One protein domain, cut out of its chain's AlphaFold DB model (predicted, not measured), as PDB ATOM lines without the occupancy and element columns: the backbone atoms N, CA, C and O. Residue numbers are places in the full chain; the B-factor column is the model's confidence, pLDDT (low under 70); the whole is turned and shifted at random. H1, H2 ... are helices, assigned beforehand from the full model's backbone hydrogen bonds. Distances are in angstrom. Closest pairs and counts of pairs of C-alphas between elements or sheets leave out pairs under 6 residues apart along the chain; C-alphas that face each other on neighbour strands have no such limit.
ATOM      1  N   ASP A  11      25.820  57.052 150.351       95.06
ATOM      2  CA  ASP A  11      26.889  58.055 150.403       95.06
ATOM      3  C   ASP A  11      26.764  59.061 149.247       95.06
ATOM      4  O   ASP A  11      27.029  60.252 149.406       95.06
ATOM      5  N   ALA A  12      26.345  58.590 148.066       93.06
ATOM      6  CA  ALA A  12      26.087  59.446 146.913       93.06
ATOM      7  C   ALA A  12      24.920  60.413 147.167       93.06
ATOM      8  O   ALA A  12      25.030  61.592 146.825       93.06
ATOM      9  N   ALA A  13      23.842  59.940 147.802       91.38
ATOM     10  CA  ALA A  13      22.703  60.773 148.175       91.38
ATOM     11  C   ALA A  13      23.098  61.836 149.214       91.38
ATOM     12  O   ALA A  13      22.855  63.022 148.991       91.38
ATOM     13  N   GLU A  14      23.791  61.442 150.288       95.69
ATOM     14  CA  GLU A  14      24.274  62.374 151.319       95.69
ATOM     15  C   GLU A  14      25.219  63.434 150.736       95.69
ATOM     16  O   GLU A  14      25.133  64.622 151.065       95.69
ATOM     17  N   LEU A  15      26.108  63.031 149.823       96.00
ATOM     18  CA  LEU A  15      26.980  63.969 149.129       96.00
ATOM     19  C   LEU A  15      26.176  64.934 148.248       96.00
ATOM     20  O   LEU A  15      26.459  66.132 148.254       96.00
ATOM     21  N   GLY A  16      25.169  64.444 147.522       93.81
ATOM     22  CA  GLY A  16      24.272  65.278 146.719       93.81
ATOM     23  C   GLY A  16      23.557  66.343 147.556       93.81
ATOM     24  O   GLY A  16      23.553  67.518 147.175       93.81
ATOM     25  N   GLU A  17      23.036  65.960 148.723       94.06
ATOM     26  CA  GLU A  17      22.397  66.875 149.678       94.06
ATOM     27  C   GLU A  17      23.372  67.941 150.194       94.06
ATOM     28  O   GLU A  17      23.047  69.131 150.199       94.06
ATOM     29  N   LEU A  18      24.592  67.545 150.571       97.38
ATOM     30  CA  LEU A  18      25.614  68.483 151.035       97.38
ATOM     31  C   LEU A  18      26.012  69.483 149.939       97.38
ATOM     32  O   LEU A  18      26.151  70.678 150.212       97.38
ATOM     33  N   LEU A  19      26.181  69.021 148.699       96.69
ATOM     34  CA  LEU A  19      26.479  69.894 147.561       96.69
ATOM     35  C   LEU A  19      25.332  70.881 147.305       96.69
ATOM     36  O   LEU A  19      25.592  72.069 147.106       96.69
ATOM     37  N   GLY A  20      24.081  70.418 147.393       93.12
ATOM     38  CA  GLY A  20      22.891  71.266 147.307       93.12
ATOM     39  C   GLY A  20      22.844  72.323 148.415       93.12
ATOM     40  O   GLY A  20      22.616  73.503 148.143       93.12
ATOM     41  N   PHE A  21      23.156  71.937 149.653       95.12
ATOM     42  CA  PHE A  21      23.269  72.864 150.780       95.12
ATOM     43  C   PHE A  21      24.323  73.953 150.525       95.12
ATOM     44  O   PHE A  21      24.032  75.141 150.681       95.12
ATOM     45  N   VAL A  22      25.529  73.576 150.079       96.94
ATOM     46  CA  VAL A  22      26.596  74.538 149.742       96.94
ATOM     47  C   VAL A  22      26.156  75.456 148.603       96.94
ATOM     48  O   VAL A  22      26.357  76.668 148.674       96.94
ATOM     49  N   ARG A  23      25.516  74.905 147.572       94.75
ATOM     50  CA  ARG A  23      25.021  75.658 146.418       94.75
ATOM     51  C   ARG A  23      24.015  76.742 146.819       94.75
ATOM     52  O   ARG A  23      24.113  77.861 146.315       94.75
ATOM     53  N   VAL A  24      23.091  76.441 147.734       94.69
ATOM     54  CA  VAL A  24      22.153  77.435 148.286       94.69
ATOM     55  C   VAL A  24      22.882  78.435 149.181       94.69
ATOM     56  O   VAL A  24      22.647  79.635 149.077       94.69
ATOM     57  N   TRP A  25      23.813  77.987 150.024       97.12
ATOM     58  CA  TRP A  25      24.585  78.894 150.877       97.12
ATOM     59  C   TRP A  25      25.356  79.955 150.070       97.12
ATOM     60  O   TRP A  25      25.399  81.121 150.470       97.12
ATOM     61  N   LEU A  26      25.872  79.596 148.889       96.19
ATOM     62  CA  LEU A  26      26.549  80.529 147.981       96.19
ATOM     63  C   LEU A  26      25.660  81.690 147.485       96.19
ATOM     64  O   LEU A  26      26.190  82.642 146.913       96.19
ATOM     65  N   THR A  27      24.337  81.657 147.689       94.31
ATOM     66  CA  THR A  27      23.440  82.765 147.310       94.31
ATOM     67  C   THR A  27      23.287  83.837 148.385       94.31
ATOM     68  O   THR A  27      22.743  84.895 148.083       94.31
ATOM     69  N   VAL A  28      23.698  83.575 149.630       95.12
ATOM     70  CA  VAL A  28      23.417  84.466 150.773       95.12
ATOM     71  C   VAL A  28      24.228  85.762 150.697       95.12
ATOM     72  O   VAL A  28      23.657  86.836 150.845       95.12
ATOM     73  N   ASP A  29      25.526  85.667 150.393       94.50
ATOM     74  CA  ASP A  29      26.457  86.804 150.308       94.50
ATOM     75  C   ASP A  29      27.256  86.760 148.994       94.50
ATOM     76  O   ASP A  29      28.490  86.744 148.992       94.50
ATOM     77  N   HIS A  30      26.547  86.683 147.860       93.56
ATOM     78  CA  HIS A  30      27.136  86.381 146.544       93.56
ATOM     79  C   HIS A  30      28.350  87.256 146.199       93.56
ATOM     80  O   HIS A  30      29.422  86.710 145.952       93.56
ATOM     81  N   ASP A  31      28.235  88.585 146.284       95.38
ATOM     82  CA  ASP A  31      29.329  89.504 145.929       95.38
ATOM     83  C   ASP A  31      30.573  89.321 146.819       95.38
ATOM     84  O   ASP A  31      31.715  89.377 146.349       95.38
ATOM     85  N   LEU A  32      30.366  89.091 148.121       97.00
ATOM     86  CA  LEU A  32      31.456  88.876 149.074       97.00
ATOM     87  C   LEU A  32      32.162  87.544 148.799       97.00
ATOM     88  O   LEU A  32      33.396  87.472 148.808       97.00
ATOM     89  N   LEU A  33      31.381  86.493 148.555       96.69
ATOM     90  CA  LEU A  33      31.885  85.161 148.247       96.69
ATOM     91  C   LEU A  33      32.592  85.133 146.887       96.69
ATOM     92  O   LEU A  33      33.648  84.511 146.777       96.69
ATOM     93  N   ASP A  34      32.086  85.857 145.888       95.62
ATOM     94  CA  ASP A  34      32.698  85.977 144.565       95.62
ATOM     95  C   ASP A  34      34.048  86.690 144.629       95.62
ATOM     96  O   ASP A  34      35.051  86.179 144.119       95.62
ATOM     97  N   LEU A  35      34.126  87.811 145.349       95.12
ATOM     98  CA  LEU A  35      35.391  88.509 145.563       95.12
ATOM     99  C   LEU A  35      36.416  87.621 146.286       95.12
ATOM    100  O   LEU A  35      37.589  87.578 145.898       95.12
ATOM    101  N   SER A  36      35.979  86.906 147.327       96.06
ATOM    102  CA  SER A  36      36.822  85.971 148.079       96.06
ATOM    103  C   SER A  36      37.336  84.832 147.191       96.06
ATOM    104  O   SER A  36      38.542  84.567 147.155       96.06
ATOM    105  N   LEU A  37      36.450  84.209 146.405       95.81
ATOM    106  CA  LEU A  37      36.784  83.107 145.506       95.81
ATOM    107  C   LEU A  37      37.747  83.548 144.402       95.81
ATOM    108  O   LEU A  37      38.766  82.894 144.182       95.81
ATOM    109  N   ARG A  38      37.493  84.688 143.753       94.44
ATOM    110  CA  ARG A  38      38.387  85.233 142.718       94.44
ATOM    111  C   ARG A  38      39.777  85.525 143.269       94.44
ATOM    112  O   ARG A  38      40.773  85.248 142.600       94.44
ATOM    113  N   ARG A  39      39.861  86.043 144.499       95.00
ATOM    114  CA  ARG A  39      41.142  86.256 145.188       95.00
ATOM    115  C   ARG A  39      41.862  84.939 145.476       95.00
ATOM    116  O   ARG A  39      43.082  84.897 145.355       95.00
ATOM    117  N   PHE A  40      41.130  83.895 145.857       95.56
ATOM    118  CA  PHE A  40      41.687  82.568 146.111       95.56
ATOM    119  C   PHE A  40      42.186  81.885 144.827       95.56
ATOM    120  O   PHE A  40      43.307  81.386 144.802       95.56
ATOM    121  N   VAL A  41      41.388  81.897 143.755       94.94
ATOM    122  CA  VAL A  41      41.731  81.250 142.476       94.94
ATOM    123  C   VAL A  41      42.836  82.010 141.737       94.94
ATOM    124  O   VAL A  41      43.660  81.402 141.057       94.94
ATOM    125  N   GLY A  42      42.860  83.343 141.837       91.00
ATOM    126  CA  GLY A  42      43.849  84.183 141.155       91.00
ATOM    127  C   GLY A  42      43.665  84.273 139.634       91.00
ATOM    128  O   GLY A  42      44.548  84.778 138.942       91.00
ATOM    129  N   HIS A  43      42.531  83.805 139.098       82.94
ATOM    130  CA  HIS A  43      42.187  83.866 137.676       82.94
ATOM    131  C   HIS A  43      40.729  84.329 137.492       82.94
ATOM    132  O   HIS A  43      39.846  83.806 138.170       82.94
ATOM    133  N   PRO A  44      40.436  85.266 136.566       78.81
ATOM    134  CA  PRO A  44      39.098  85.851 136.413       78.81
ATOM    135  C   PRO A  44      38.031  84.884 135.876       78.81
ATOM    136  O   PRO A  44      36.854  85.211 135.913       78.81
ATOM    137  N   GLY A  45      38.419  83.717 135.353       86.75
ATOM    138  CA  GLY A  45      37.501  82.767 134.716       86.75
ATOM    139  C   GLY A  45      36.723  81.837 135.656       86.75
ATOM    140  O   GLY A  45      35.925  81.041 135.162       86.75
ATOM    141  N   TYR A  46      36.961  81.889 136.973       93.00
ATOM    142  CA  TYR A  46      36.251  81.055 137.951       93.00
ATOM    143  C   TYR A  46      35.611  81.924 139.039       93.00
ATOM    144  O   TYR A  46      36.262  82.331 140.001       93.00
ATOM    145  N   ASP A  47      34.332  82.229 138.834       94.06
ATOM    146  CA  ASP A  47      33.471  82.997 139.729       94.06
ATOM    147  C   ASP A  47      32.513  82.084 140.511       94.06
ATOM    148  O   ASP A  47      32.446  80.868 140.287       94.06
ATOM    149  N   VAL A  48      31.768  82.668 141.455       95.62
ATOM    150  CA  VAL A  48      30.784  81.914 142.251       95.62
ATOM    151  C   VAL A  48      29.719  81.266 141.367       95.62
ATOM    152  O   VAL A  48      29.291  80.150 141.653       95.62
ATOM    153  N   ASP A  49      29.338  81.885 140.252       94.19
ATOM    154  CA  ASP A  49      28.359  81.301 139.330       94.19
ATOM    155  C   ASP A  49      28.912  80.070 138.601       94.19
ATOM    156  O   ASP A  49      28.191  79.105 138.338       94.19
ATOM    157  N   ARG A  50      30.206  80.062 138.266       95.06
ATOM    158  CA  ARG A  50      30.899  78.887 137.729       95.06
ATOM    159  C   ARG A  50      30.945  77.766 138.761       95.06
ATOM    160  O   ARG A  50      30.589  76.647 138.406       95.06
ATOM    161  N   LEU A  51      31.288  78.079 140.010       96.12
ATOM    162  CA  LEU A  51      31.269  77.107 141.103       96.12
ATOM    163  C   LEU A  51      29.866  76.524 141.312       96.12
ATOM    164  O   LEU A  51      29.722  75.308 141.383       96.12
ATOM    165  N   ARG A  52      28.822  77.359 141.335       95.62
ATOM    166  CA  ARG A  52      27.430  76.896 141.471       95.62
ATOM    167  C   ARG A  52      27.029  75.935 140.354       95.62
ATOM    168  O   ARG A  52      26.493  74.879 140.655       95.62
ATOM    169  N   ARG A  53      27.375  76.230 139.096       94.69
ATOM    170  CA  ARG A  53      27.128  75.307 137.969       94.69
ATOM    171  C   ARG A  53      27.864  73.975 138.110       94.69
ATOM    172  O   ARG A  53      27.336  72.942 137.709       94.69
ATOM    173  N   ASP A  54      29.083  73.988 138.647       96.12
ATOM    174  CA  ASP A  54      29.815  72.747 138.910       96.12
ATOM    175  C   ASP A  54      29.129  71.928 140.012       96.12
ATOM    176  O   ASP A  54      29.002  70.711 139.860       96.12
ATOM    177  N   LEU A  55      28.643  72.582 141.075       96.25
ATOM    178  CA  LEU A  55      27.852  71.938 142.129       96.25
ATOM    179  C   LEU A  55      26.556  71.345 141.562       96.25
ATOM    180  O   LEU A  55      26.313  70.164 141.783       96.25
ATOM    181  N   ASP A  56      25.805  72.098 140.754       92.88
ATOM    182  CA  ASP A  56      24.572  71.628 140.098       92.88
ATOM    183  C   ASP A  56      24.835  70.367 139.264       92.88
ATOM    184  O   ASP A  56      24.130  69.362 139.371       92.88
ATOM    185  N   ARG A  57      25.918  70.375 138.477       94.56
ATOM    186  CA  ARG A  57      26.326  69.218 137.672       94.56
ATOM    187  C   ARG A  57      26.635  67.995 138.534       94.56
ATOM    188  O   ARG A  57      26.275  66.885 138.150       94.56
ATOM    189  N   PHE A  58      27.336  68.165 139.653       94.25
ATOM    190  CA  PHE A  58      27.679  67.041 140.524       94.25
ATOM    191  C   PHE A  58      26.473  66.526 141.310       94.25
ATOM    192  O   PHE A  58      26.314  65.312 141.398       94.25
ATOM    193  N   THR A  59      25.595  67.404 141.794       92.12
ATOM    194  CA  THR A  59      24.329  67.005 142.423       92.12
ATOM    195  C   THR A  59      23.473  66.178 141.459       92.12
ATOM    196  O   THR A  59      23.018  65.099 141.836       92.12
ATOM    197  N   PHE A  60      23.350  66.595 140.192       88.12
ATOM    198  CA  PHE A  60      22.664  65.814 139.154       88.12
ATOM    199  C   PHE A  60      23.319  64.446 138.906       88.12
ATOM    200  O   PHE A  60      22.639  63.424 138.878       88.12
ATOM    201  N   LEU A  61      24.649  64.393 138.756       91.12
ATOM    202  CA  LEU A  61      25.367  63.130 138.516       91.12
ATOM    203  C   LEU A  61      25.243  62.134 139.681       91.12
ATOM    204  O   LEU A  61      25.393  60.934 139.462       91.12
ATOM    205  N   LEU A  62      24.980  62.625 140.892       90.88
ATOM    206  CA  LEU A  62      24.734  61.813 142.083       90.88
ATOM    207  C   LEU A  62      23.252  61.427 142.253       90.88
ATOM    208  O   LEU A  62      22.930  60.686 143.177       90.88
ATOM    209  N   GLY A  63      22.361  61.893 141.371       83.94
ATOM    210  CA  GLY A  63      20.918  61.642 141.449       83.94
ATOM    211  C   GLY A  63      20.187  62.479 142.504       83.94
ATOM    212  O   GLY A  63      19.085  62.114 142.898       83.94
TER     213      GLY A  63
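AT A GLANCE: This is residues 11 to 63 of the 77 residues of an uncharacterized protein of Actinobacteria bacterium (UniProt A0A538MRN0). Two long helices, H1 and H3, run side by side in opposite ways, and a shorter helix, H2, is set crosswise at one end of the pair. Both ends of the printed part lie at the other end of the pair, and residues 40 to 45 stick out on the H2 end. The printed part has 53 residues with three named helices, in the order H1, H2, H3, and no named strand; the class is all helix. It is only just compact, close to loose, with a radius of gyration of the C-alphas of 11.8 A, and its elongated outline spans 32 by 20 by 14 A.

IN THESE COORDINATES: H1 takes residues 11 to 25 and is the longest helix by residues; it begins at C-alpha 11 at (26.889, 58.055, 150.403) and measures 21.0 A from first to last C-alpha. After a tight link of 4 residues comes H2, residues 30 to 41, 16.0 A long, with C-alpha 30 at (27.136, 86.381, 146.544). A short link of 6 residues leads to H3, residues 48 to 61, 19.9 A long, which ends with C-alpha 61 at (25.367, 63.130, 138.516).

HOW THE PARTS SIT: H1 and H3 touch, with 15 pairs of C-alphas within 8 A. Their closest C-alphas, those of Gly 16 and Thr 59, are 4.6 A apart. Their lines stand at a shallow tilt of 24 degrees and they run opposite ways, with their centres 10.4 A apart. H2 and H3 touch, with 4 pairs of C-alphas within 8 A, and H3 touches H2 with residue 48 alone. Their closest C-alphas, those of Asp 34 and Val 48, are 5.1 A apart. The lines of H2 and H3 are about perpendicular, at 88 degrees. H1 and H2 are apart, though they follow each other in the chain. In H1, H2 and H3 every pair of backbone O of residue i and N of residue i+4 is within hydrogen-bond range.

THE WHOLE: The two C-alphas farthest apart are those of Asp 11 and Pro 44, at 33.4 A. The first and last printed C-alphas, those of Asp 11 and Gly 63, are 11.3 A apart. Residues 40 to 45, of which 40 and 41 belong to H2, stand free. The printed part has no cut and no long link. The mean pLDDT of the printed part is 93.7, and no printed residue is under 70.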